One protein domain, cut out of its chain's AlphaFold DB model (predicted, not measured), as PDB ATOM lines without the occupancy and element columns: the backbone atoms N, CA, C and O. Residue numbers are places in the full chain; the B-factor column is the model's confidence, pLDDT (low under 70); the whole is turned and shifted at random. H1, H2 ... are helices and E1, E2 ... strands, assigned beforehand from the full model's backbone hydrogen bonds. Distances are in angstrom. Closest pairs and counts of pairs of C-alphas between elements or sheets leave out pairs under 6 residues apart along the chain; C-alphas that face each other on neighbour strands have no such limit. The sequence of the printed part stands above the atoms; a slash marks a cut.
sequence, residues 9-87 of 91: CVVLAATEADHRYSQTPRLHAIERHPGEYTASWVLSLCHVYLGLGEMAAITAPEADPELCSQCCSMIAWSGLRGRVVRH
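AT A GLANCE: This is residues 9 to 87 of the 91 residues of an uncharacterized protein of Actinopolyspora alba (UniProt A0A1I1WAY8). A small three-stranded sheet, E2, E1 and E5, makes the core, with E2 and E1 nearest the middle; the helix H2 covers part of one face, and H1 sits far from the middle. A separate hairpin of E3 and E4 comes near E2 and E1, and residues 76 to 81 stick out. The printed part has 79 residues, ordered E1 H1 E2 E3 E4 H2 E5; the sheet E2 E1 E5 is mixed, the class is mixed helices and strands, and under half of the residues are in named elements. It is compact, with a radius of gyration of the C-alphas of 11.9 A and spans of 32 by 27 by 24 A.

HOW THE PARTS SIT: Look first at E1, residues 9 to 13, antiparallel to its neighbour E2, residues 26 to 30, with N 11 and O 28 2.9 A apart. On its other side E1 is parallel to E5, residues 84 to 86, with N 10 and O 85 3.1 A apart. H2, residues 69 to 78, is on this sheet at a height of 10.2 A, along the strands; its closest C-alphas to E2 are Cys 71 and Ala 29, 5.9 A. E3, residues 41 to 43, and E4, residues 49 to 51, form a hairpin, with N 42 and O 50 2.9 A apart. H1, residues 16 to 20, is not on the sheet and is apart from H2. In H1 and H2 every O i to N i+4 pair is within hydrogen-bond range.

IN THESE COORDINATES: Find C-alpha 9 at (-23.979, -48.155, 29.369), where E1 begins and runs 12.4 A; E2 runs 13.0 A. H2 runs 14.0 A from C-alpha 69 at (-8.649, -50.594, 28.690).

THE WHOLE: The farthest C-alphas, Arg 20 and Arg 81, are 33.3 A apart. The printed part has no cut; E4 to H2 is a long link. Residues 56 to 64 and 79 to 87 have pLDDT under 70.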
ATOM      1  N   CYS A   9     -23.598 -47.081  30.267       77.31
ATOM      2  CA  CYS A   9     -23.979 -48.155  29.369       77.31
ATOM      3  C   CYS A   9     -22.725 -48.690  28.691       77.31
ATOM      4  O   CYS A   9     -21.863 -47.926  28.261       77.31
ATOM      5  N   VAL A  10     -22.621 -50.012  28.595       79.62
ATOM      6  CA  VAL A  10     -21.498 -50.658  27.928       79.62
ATOM      7  C   VAL A  10     -21.997 -51.376  26.689       79.62
ATOM      8  O   VAL A  10     -22.905 -52.201  26.771       79.62
ATOM      9  N   VAL A  11     -21.401 -51.041  25.551       78.81
ATOM     10  CA  VAL A  11     -21.809 -51.462  24.208       78.81
ATOM     11  C   VAL A  11     -20.654 -52.146  23.502       78.81
ATOM     12  O   VAL A  11     -19.502 -51.754  23.676       78.81
ATOM     13  N   LEU A  12     -20.953 -53.174  22.716       81.19
ATOM     14  CA  LEU A  12     -19.949 -53.833  21.891       81.19
ATOM     15  C   LEU A  12     -19.866 -53.091  20.558       81.19
ATOM     16  O   LEU A  12     -20.879 -52.938  19.878       81.19
ATOM     17  N   ALA A  13     -18.682 -52.610  20.197       79.75
ATOM     18  CA  ALA A  13     -18.480 -51.893  18.946       79.75
ATOM     19  C   ALA A  13     -17.096 -52.208  18.383       79.75
ATOM     20  O   ALA A  13     -16.121 -52.260  19.130       79.75
ATOM     21  N   ALA A  14     -17.023 -52.420  17.070       79.06
ATOM     22  CA  ALA A  14     -15.748 -52.473  16.375       79.06
ATOM     23  C   ALA A  14     -15.238 -51.044  16.163       79.06
ATOM     24  O   ALA A  14     -16.004 -50.147  15.811       79.06
ATOM     25  N   THR A  15     -13.947 -50.824  16.374       80.31
ATOM     26  CA  THR A  15     -13.284 -49.557  16.053       80.31
ATOM     27  C   THR A  15     -12.383 -49.713  14.828       80.31
ATOM     28  O   THR A  15     -12.007 -50.826  14.456       80.31
ATOM     29  N   GLU A  16     -11.967 -48.602  14.205       76.00
ATOM     30  CA  GLU A  16     -10.961 -48.641  13.124       76.00
ATOM     31  C   GLU A  16      -9.677 -49.351  13.585       76.00
ATOM     32  O   GLU A  16      -9.046 -50.071  12.812       76.00
ATOM     33  N   ALA A  17      -9.303 -49.184  14.857       71.50
ATOM     34  CA  ALA A  17      -8.168 -49.883  15.440       71.50
ATOM     35  C   ALA A  17      -8.406 -51.401  15.477       71.50
ATOM     36  O   ALA A  17      -7.526 -52.156  15.064       71.50
ATOM     37  N   ASP A  18      -9.592 -51.851  15.892       77.94
ATOM     38  CA  ASP A  18      -9.919 -53.280  15.914       77.94
ATOM     39  C   ASP A  18      -9.903 -53.871  14.500       77.94
ATOM     40  O   ASP A  18      -9.293 -54.915  14.270       77.94
ATOM     41  N   HIS A  19     -10.470 -53.156  13.524       75.56
ATOM     42  CA  HIS A  19     -10.447 -53.560  12.120       75.56
ATOM     43  C   HIS A  19      -9.028 -53.621  11.542       75.56
ATOM     44  O   HIS A  19      -8.659 -54.628  10.938       75.56
ATOM     45  N   ARG A  20      -8.208 -52.580  11.743       77.06
ATOM     46  CA  ARG A  20      -6.836 -52.513  11.206       77.06
ATOM     47  C   ARG A  20      -5.951 -53.637  11.748       77.06
ATOM     48  O   ARG A  20      -5.077 -54.115  11.029       77.06
ATOM     49  N   TYR A  21      -6.174 -54.059  12.990       79.31
ATOM     50  CA  TYR A  21      -5.358 -55.071  13.660       79.31
ATOM     51  C   TYR A  21      -6.034 -56.440  13.788       79.31
ATOM     52  O   TYR A  21      -5.503 -57.298  14.487       79.31
ATOM     53  N   SER A  22      -7.171 -56.660  13.115       79.31
ATOM     54  CA  SER A  22      -7.951 -57.906  13.212       79.31
ATOM     55  C   SER A  22      -8.234 -58.327  14.663       79.31
ATOM     56  O   SER A  22      -8.200 -59.511  14.995       79.31
ATOM     57  N   GLN A  23      -8.460 -57.354  15.548       77.81
ATOM     58  CA  GLN A  23      -8.785 -57.620  16.946       77.81
ATOM     59  C   GLN A  23     -10.279 -57.890  17.097       77.81
ATOM     60  O   GLN A  23     -11.109 -57.356  16.360       77.81
ATOM     61  N   THR A  24     -10.619 -58.702  18.094       80.38
ATOM     62  CA  THR A  24     -12.006 -58.883  18.511       80.38
ATOM     63  C   THR A  24     -12.575 -57.541  18.981       80.38
ATOM     64  O   THR A  24     -11.901 -56.850  19.751       80.38
ATOM     65  N   PRO A  25     -13.804 -57.172  18.569       81.25
ATOM     66  CA  PRO A  25     -14.466 -55.970  19.057       81.25
ATOM     67  C   PRO A  25     -14.501 -55.927  20.583       81.25
ATOM     68  O   PRO A  25     -14.753 -56.939  21.244       81.25
ATOM     69  N   ARG A  26     -14.267 -54.742  21.144       84.44
ATOM     70  CA  ARG A  26     -14.237 -54.530  22.593       84.44
ATOM     71  C   ARG A  26     -15.496 -53.828  23.064       84.44
ATOM     72  O   ARG A  26     -16.200 -53.147  22.320       84.44
ATOM     73  N   LEU A  27     -15.776 -53.983  24.348       85.81
ATOM     74  CA  LEU A  27     -16.802 -53.209  25.009       85.81
ATOM     75  C   LEU A  27     -16.313 -51.771  25.228       85.81
ATOM     76  O   LEU A  27     -15.248 -51.534  25.804       85.81
ATOM     77  N   HIS A  28     -17.126 -50.809  24.813       86.94
ATOM     78  CA  HIS A  28     -16.934 -49.386  25.048       86.94
ATOM     79  C   HIS A  28     -18.030 -48.847  25.958       86.94
ATOM     80  O   HIS A  28     -19.160 -49.329  25.966       86.94
ATOM     81  N   ALA A  29     -17.687 -47.840  26.748       85.88
ATOM     82  CA  ALA A  29     -18.596 -47.227  27.696       85.88
ATOM     83  C   ALA A  29     -19.131 -45.896  27.158       85.88
ATOM     84  O   ALA A  29     -18.364 -45.097  26.623       85.88
ATOM     85  N   ILE A  30     -20.428 -45.658  27.318       84.69
ATOM     86  CA  ILE A  30     -21.139 -44.440  26.914       84.69
ATOM     87  C   ILE A  30     -22.042 -43.965  28.061       84.69
ATOM     88  O   ILE A  30     -22.451 -44.750  28.920       84.69
ATOM     89  N   GLU A  31     -22.355 -42.674  28.084       80.06
ATOM     90  CA  GLU A  31     -23.106 -42.056  29.188       80.06
ATOM     91  C   GLU A  31     -24.612 -42.353  29.174       80.06
ATOM     92  O   GLU A  31     -25.278 -42.162  30.189       80.06
ATOM     93  N   ARG A  32     -25.172 -42.764  28.029       78.88
ATOM     94  CA  ARG A  32     -26.614 -42.997  27.851       78.88
ATOM     95  C   ARG A  32     -26.878 -44.230  27.005       78.88
ATOM     96  O   ARG A  32     -25.984 -44.731  26.330       78.88
ATOM     97  N   HIS A  33     -28.119 -44.698  27.005       76.50
ATOM     98  CA  HIS A  33     -28.538 -45.784  26.131       76.50
ATOM     99  C   HIS A  33     -28.388 -45.388  24.643       76.50
ATOM    100  O   HIS A  33     -28.768 -44.273  24.286       76.50
ATOM    101  N   PRO A  34     -27.922 -46.279  23.738       76.19
ATOM    102  CA  PRO A  34     -27.780 -45.970  22.307       76.19
ATOM    103  C   PRO A  34     -29.055 -45.405  21.661       76.19
ATOM    104  O   PRO A  34     -29.007 -44.432  20.921       76.19
ATOM    105  N   GLY A  35     -30.214 -45.971  22.007       77.12
ATOM    106  CA  GLY A  35     -31.530 -45.511  21.543       77.12
ATOM    107  C   GLY A  35     -31.990 -44.139  22.065       77.12
ATOM    108  O   GLY A  35     -33.011 -43.645  21.603       77.12
ATOM    109  N   GLU A  36     -31.275 -43.521  23.010       81.06
ATOM    110  CA  GLU A  36     -31.546 -42.139  23.446       81.06
ATOM    111  C   GLU A  36     -30.830 -41.095  22.575       81.06
ATOM    112  O   GLU A  36     -31.127 -39.902  22.672       81.06
ATOM    113  N   TYR A  37     -29.874 -41.509  21.740       80.88
ATOM    114  CA  TYR A  37     -29.140 -40.598  20.870       80.88
ATOM    115  C   TYR A  37     -29.915 -40.339  19.575       80.88
ATOM    116  O   TYR A  37     -30.394 -41.254  18.913       80.88
ATOM    117  N   THR A  38     -30.006 -39.065  19.196       83.94
ATOM    118  CA  THR A  38     -30.611 -38.627  17.927       83.94
ATOM    119  C   THR A  38     -29.590 -38.490  16.798       83.94
ATOM    120  O   THR A  38     -29.964 -38.437  15.629       83.94
ATOM    121  N   ALA A  39     -28.299 -38.415  17.136       86.56
ATOM    122  CA  ALA A  39     -27.203 -38.401  16.176       86.56
ATOM    123  C   ALA A  39     -26.894 -39.823  15.689       86.56
ATOM    124  O   ALA A  39     -27.094 -40.781  16.420       86.56
ATOM    125  N   SER A  40     -26.333 -39.969  14.487       85.31
ATOM    126  CA  SER A  40     -25.917 -41.272  13.942       85.31
ATOM    127  C   SER A  40     -24.652 -41.852  14.596       85.31
ATOM    128  O   SER A  40     -24.197 -42.932  14.217       85.31
ATOM    129  N   TRP A  41     -24.075 -41.143  15.566       86.38
ATOM    130  CA  TRP A  41     -22.860 -41.510  16.281       86.38
ATOM    131  C   TRP A  41     -22.927 -41.060  17.742       86.38
ATOM    132  O   TRP A  41     -23.672 -40.146  18.099       86.38
ATOM    133  N   VAL A  42     -22.098 -41.678  18.581       85.88
ATOM    134  CA  VAL A  42     -21.889 -41.303  19.982       85.88
ATOM    135  C   VAL A  42     -20.400 -41.292  20.312       85.88
ATOM    136  O   VAL A  42     -19.618 -42.055  19.746       85.88
ATOM    137  N   LEU A  43     -19.997 -40.415  21.231       85.88
ATOM    138  CA  LEU A  43     -18.649 -40.412  21.786       85.88
ATOM    139  C   LEU A  43     -18.588 -41.346  23.001       85.88
ATOM    140  O   LEU A  43     -19.336 -41.172  23.963       85.88
ATOM    141  N   SER A  44     -17.697 -42.333  22.964       87.00
ATOM    142  CA  SER A  44     -17.401 -43.167  24.135       87.00
ATOM    143  C   SER A  44     -16.627 -42.398  25.211       87.00
ATOM    144  O   SER A  44     -16.005 -41.372  24.938       87.00
ATOM    145  N   LEU A  45     -16.586 -42.936  26.433       86.38
ATOM    146  CA  LEU A  45     -15.784 -42.391  27.536       86.38
ATOM    147  C   LEU A  45     -14.279 -42.340  27.224       86.38
ATOM    148  O   LEU A  45     -13.560 -41.576  27.858       86.38
ATOM    149  N   CYS A  46     -13.791 -43.135  26.263       86.88
ATOM    150  CA  CYS A  46     -12.411 -43.057  25.771       86.88
ATOM    151  C   CYS A  46     -12.248 -42.147  24.540       86.88
ATOM    152  O   CYS A  46     -11.261 -42.261  23.824       86.88
ATOM    153  N   HIS A  47     -13.217 -41.268  24.268       88.06
ATOM    154  CA  HIS A  47     -13.218 -40.325  23.145       88.06
ATOM    155  C   HIS A  47     -13.115 -40.968  21.752       88.06
ATOM    156  O   HIS A  47     -12.712 -40.324  20.787       88.06
ATOM    157  N   VAL A  48     -13.520 -42.233  21.632       86.00
ATOM    158  CA  VAL A  48     -13.677 -42.899  20.335       86.00
ATOM    159  C   VAL A  48     -15.103 -42.680  19.847       86.00
ATOM    160  O   VAL A  48     -16.051 -42.899  20.609       86.00
ATOM    161  N   TYR A  49     -15.238 -42.250  18.594       86.81
ATOM    162  CA  TYR A  49     -16.518 -42.127  17.904       86.81
ATOM    163  C   TYR A  49     -17.044 -43.512  17.531       86.81
ATOM    164  O   TYR A  49     -16.333 -44.292  16.903       86.81
ATOM    165  N   LEU A  50     -18.284 -43.803  17.914       86.00
ATOM    166  CA  LEU A  50     -18.960 -45.065  17.631       86.00
ATOM    167  C   LEU A  50     -20.207 -44.787  16.793       86.00
ATOM    168  O   LEU A  50     -21.048 -43.979  17.193       86.00
ATOM    169  N   GLY A  51     -20.332 -45.440  15.640       84.31
ATOM    170  CA  GLY A  51     -21.536 -45.365  14.817       84.31
ATOM    171  C   GLY A  51     -22.679 -46.154  15.453       84.31
ATOM    172  O   GLY A  51     -22.516 -47.332  15.759       84.31
ATOM    173  N   LEU A  52     -23.861 -45.546  15.616       78.12
ATOM    174  CA  LEU A  52     -24.997 -46.231  16.256       78.12
ATOM    175  C   LEU A  52     -25.451 -47.482  15.489       78.12
ATOM    176  O   LEU A  52     -25.930 -48.429  16.104       78.12
ATOM    177  N   GLY A  53     -25.296 -47.492  14.161       75.06
ATOM    178  CA  GLY A  53     -25.634 -48.645  13.317       75.06
ATOM    179  C   GLY A  53     -24.654 -49.820  13.430       75.06
ATOM    180  O   GLY A  53     -25.009 -50.933  13.059       75.06
ATOM    181  N   GLU A  54     -23.446 -49.581  13.945       70.69
ATOM    182  CA  GLU A  54     -22.361 -50.569  14.073       70.69
ATOM    183  C   GLU A  54     -22.194 -51.066  15.514       70.69
ATOM    184  O   GLU A  54     -21.511 -52.058  15.773       70.69
ATOM    185  N   MET A  55     -22.828 -50.385  16.472       77.06
ATOM    186  CA  MET A  55     -22.890 -50.822  17.858       77.06
ATOM    187  C   MET A  55     -23.803 -52.042  17.938       77.06
ATOM    188  O   MET A  55     -25.029 -51.931  17.893       77.06
ATOM    189  N   ALA A  56     -23.203 -53.221  18.076       65.31
ATOM    190  CA  ALA A  56     -23.955 -54.427  18.347       65.31
ATOM    191  C   ALA A  56     -24.643 -54.253  19.708       65.31
ATOM    192  O   ALA A  56     -23.992 -54.195  20.759       65.31
ATOM    193  N   ALA A  57     -25.980 -54.186  19.705       59.88
ATOM    194  CA  ALA A  57     -26.744 -54.531  20.897       59.88
ATOM    195  C   ALA A  57     -26.214 -55.897  21.345       59.88
ATOM    196  O   ALA A  57     -26.105 -56.779  20.492       59.88
ATOM    197  N   ILE A  58     -25.813 -56.053  22.614       58.00
ATOM    198  CA  ILE A  58     -25.160 -57.274  23.111       58.00
ATOM    199  C   ILE A  58     -26.166 -58.419  23.007       58.00
ATOM    200  O   ILE A  58     -26.889 -58.763  23.934       58.00
ATOM    201  N   THR A  59     -26.243 -59.001  21.828       51.50
ATOM    202  CA  THR A  59     -27.031 -60.167  21.502       51.50
ATOM    203  C   THR A  59     -25.992 -61.253  21.341       51.50
ATOM    204  O   THR A  59     -25.433 -61.455  20.274       51.50
ATOM    205  N   ALA A  60     -25.658 -61.841  22.494       52.19
ATOM    206  CA  ALA A  60     -24.813 -63.018  22.652       52.19
ATOM    207  C   ALA A  60     -23.483 -62.970  21.873       52.19
ATOM    208  O   ALA A  60     -23.333 -63.666  20.872       52.19
ATOM    209  N   PRO A  61     -22.487 -62.192  22.334       54.97
ATOM    210  CA  PRO A  61     -21.118 -62.459  21.919       54.97
ATOM    211  C   PRO A  61     -20.774 -63.912  22.306       54.97
ATOM    212  O   PRO A  61     -21.099 -64.356  23.406       54.97
ATOM    213  N   GLU A  62     -20.168 -64.665  21.385       58.38
ATOM    214  CA  GLU A  62     -19.830 -66.093  21.566       58.38
ATOM    215  C   GLU A  62     -18.883 -66.330  22.759       58.38
ATOM    216  O   GLU A  62     -18.847 -67.417  23.333       58.38
ATOM    217  N   ALA A  63     -18.153 -65.284  23.152       65.81
ATOM    218  CA  ALA A  63     -17.325 -65.203  24.346       65.81
ATOM    219  C   ALA A  63     -17.628 -63.904  25.105       65.81
ATOM    220  O   ALA A  63     -18.115 -62.941  24.516       65.81
ATOM    221  N   ASP A  64     -17.303 -63.847  26.399       68.56
ATOM    222  CA  ASP A  64     -17.384 -62.609  27.181       68.56
ATOM    223  C   ASP A  64     -16.442 -61.545  26.578       68.56
ATOM    224  O   ASP A  64     -15.221 -61.708  26.647       68.56
ATOM    225  N   PRO A  65     -16.961 -60.454  25.985       71.56
ATOM    226  CA  PRO A  65     -16.114 -59.481  25.318       71.56
ATOM    227  C   PRO A  65     -15.361 -58.636  26.346       71.56
ATOM    228  O   PRO A  65     -15.911 -58.208  27.368       71.56
ATOM    229  N   GLU A  66     -14.089 -58.369  26.059       82.94
ATOM    230  CA  GLU A  66     -13.236 -57.562  26.926       82.94
ATOM    231  C   GLU A  66     -13.627 -56.082  26.883       82.94
ATOM    232  O   GLU A  66     -13.978 -55.533  25.838       82.94
ATOM    233  N   LEU A  67     -13.522 -55.401  28.026       83.06
ATOM    234  CA  LEU A  67     -13.678 -53.951  28.100       83.06
ATOM    235  C   LEU A  67     -12.440 -53.250  27.538       83.06
ATOM    236  O   LEU A  67     -11.307 -53.602  27.864       83.06
ATOM    237  N   CYS A  68     -12.651 -52.208  26.734       86.81
ATOM    238  CA  CYS A  68     -11.592 -51.306  26.305       86.81
ATOM    239  C   CYS A  68     -10.824 -50.791  27.535       86.81
ATOM    240  O   CYS A  68     -11.425 -50.249  28.468       86.81
ATOM    241  N   SER A  69      -9.495 -50.934  27.538       86.50
ATOM    242  CA  SER A  69      -8.649 -50.594  28.690       86.50
ATOM    243  C   SER A  69      -8.793 -49.131  29.107       86.50
ATOM    244  O   SER A  69      -8.859 -48.839  30.296       86.50
ATOM    245  N   GLN A  70      -8.940 -48.216  28.145       87.94
ATOM    246  CA  GLN A  70      -9.148 -46.795  28.423       87.94
ATOM    247  C   GLN A  70     -10.522 -46.524  29.045       87.94
ATOM    248  O   GLN A  70     -10.610 -45.783  30.020       87.94
ATOM    249  N   CYS A  71     -11.591 -47.157  28.544       85.75
ATOM    250  CA  CYS A  71     -12.910 -47.079  29.182       85.75
ATOM    251  C   CYS A  71     -12.869 -47.658  30.605       85.75
ATOM    252  O   CYS A  71     -13.440 -47.072  31.522       85.75
ATOM    253  N   CYS A  72     -12.153 -48.769  30.805       84.75
ATOM    254  CA  CYS A  72     -11.945 -49.387  32.113       84.75
ATOM    255  C   CYS A  72     -11.252 -48.425  33.093       84.75
ATOM    256  O   CYS A  72     -11.766 -48.178  34.185       84.75
ATOM    257  N   SER A  73     -10.136 -47.812  32.682       85.38
ATOM    258  CA  SER A  73      -9.417 -46.816  33.484       85.38
ATOM    259  C   SER A  73     -10.269 -45.582  33.775       85.38
ATOM    260  O   SER A  73     -10.299 -45.126  34.913       85.38
ATOM    261  N   MET A  74     -11.006 -45.071  32.785       83.94
ATOM    262  CA  MET A  74     -11.884 -43.910  32.964       83.94
ATOM    263  C   MET A  74     -12.989 -44.188  33.979       83.94
ATOM    264  O   MET A  74     -13.225 -43.360  34.854       83.94
ATOM    265  N   ILE A  75     -13.631 -45.357  33.931       79.94
ATOM    266  CA  ILE A  75     -14.633 -45.759  34.930       79.94
ATOM    267  C   ILE A  75     -13.996 -45.859  36.323       79.94
ATOM    268  O   ILE A  75     -14.550 -45.335  37.289       79.94
ATOM    269  N   ALA A  76     -12.814 -46.475  36.424       80.31
ATOM    270  CA  ALA A  76     -12.103 -46.626  37.690       80.31
ATOM    271  C   ALA A  76     -11.686 -45.276  38.308       80.31
ATOM    272  O   ALA A  76     -11.811 -45.093  39.517       80.31
ATOM    273  N   TRP A  77     -11.216 -44.323  37.496       78.44
ATOM    274  CA  TRP A  77     -10.714 -43.023  37.964       78.44
ATOM    275  C   TRP A  77     -11.805 -41.977  38.187       78.44
ATOM    276  O   TRP A  77     -11.698 -41.167  39.102       78.44
ATOM    277  N   SER A  78     -12.866 -41.987  37.380       70.00
ATOM    278  CA  SER A  78     -13.959 -41.008  37.475       70.00
ATOM    279  C   SER A  78     -14.851 -41.202  38.704       70.00
ATOM    280  O   SER A  78     -15.680 -40.344  39.007       70.00
ATOM    281  N   GLY A  79     -14.729 -42.332  39.408       61.78
ATOM    282  CA  GLY A  79     -15.622 -42.664  40.515       61.78
ATOM    283  C   GLY A  79     -17.084 -42.785  40.074       61.78
ATOM    284  O   GLY A  79     -17.979 -42.660  40.918       61.78
ATOM    285  N   LEU A  80     -17.334 -43.014  38.774       63.31
ATOM    286  CA  LEU A  80     -18.646 -43.332  38.220       63.31
ATOM    287  C   LEU A  80     -19.152 -44.605  38.911       63.31
ATOM    288  O   LEU A  80     -18.902 -45.724  38.486       63.31
ATOM    289  N   ARG A  81     -19.898 -44.428  40.008       55.03
ATOM    290  CA  ARG A  81     -20.628 -45.495  40.719       55.03
ATOM    291  C   ARG A  81     -21.865 -45.969  39.947       55.03
ATOM    292  O   ARG A  81     -22.714 -46.660  40.508       55.03
ATOM    293  N   GLY A  82     -21.998 -45.536  38.695       51.84
ATOM    294  CA  GLY A  82     -23.029 -45.979  37.780       51.84
ATOM    295  C   GLY A  82     -22.945 -47.482  37.609       51.84
ATOM    296  O   GLY A  82     -21.872 -48.049  37.425       51.84
ATOM    297  N   ARG A  83     -24.094 -48.141  37.698       56.41
ATOM    298  CA  ARG A  83     -24.209 -49.559  37.386       56.41
ATOM    299  C   ARG A  83     -23.697 -49.765  35.959       56.41
ATOM    300  O   ARG A  83     -24.259 -49.189  35.036       56.41
ATOM    301  N   VAL A  84     -22.640 -50.559  35.791       57.41
ATOM    302  CA  VAL A  84     -22.204 -51.017  34.469       57.41
ATOM    303  C   VAL A  84     -23.266 -51.986  33.971       57.41
ATOM    304  O   VAL A  84     -23.387 -53.100  34.480       57.41
ATOM    305  N   VAL A  85     -24.074 -51.544  33.012       58.19
ATOM    306  CA  VAL A  85     -25.064 -52.403  32.363       58.19
ATOM    307  C   VAL A  85     -24.474 -52.843  31.034       58.19
ATOM    308  O   VAL A  85     -24.323 -52.044  30.109       58.19
ATOM    309  N   ARG A  86     -24.108 -54.128  30.958       61.47
ATOM    310  CA  ARG A  86     -23.833 -54.792  29.682       61.47
ATOM    311  C   ARG A  86     -25.161 -54.845  28.931       61.47
ATOM    312  O   ARG A  86     -26.121 -55.420  29.436       61.47
ATOM    313  N   HIS A  87     -25.220 -54.207  27.768       54.47
ATOM    314  CA  HIS A  87     -26.421 -54.049  26.956       54.47
ATOM    315  C   HIS A  87     -26.970 -55.348  26.330       54.47
ATOM    316  O   HIS A  87     -27.132 -55.416  25.120       54.47
TER     317      HIS A  87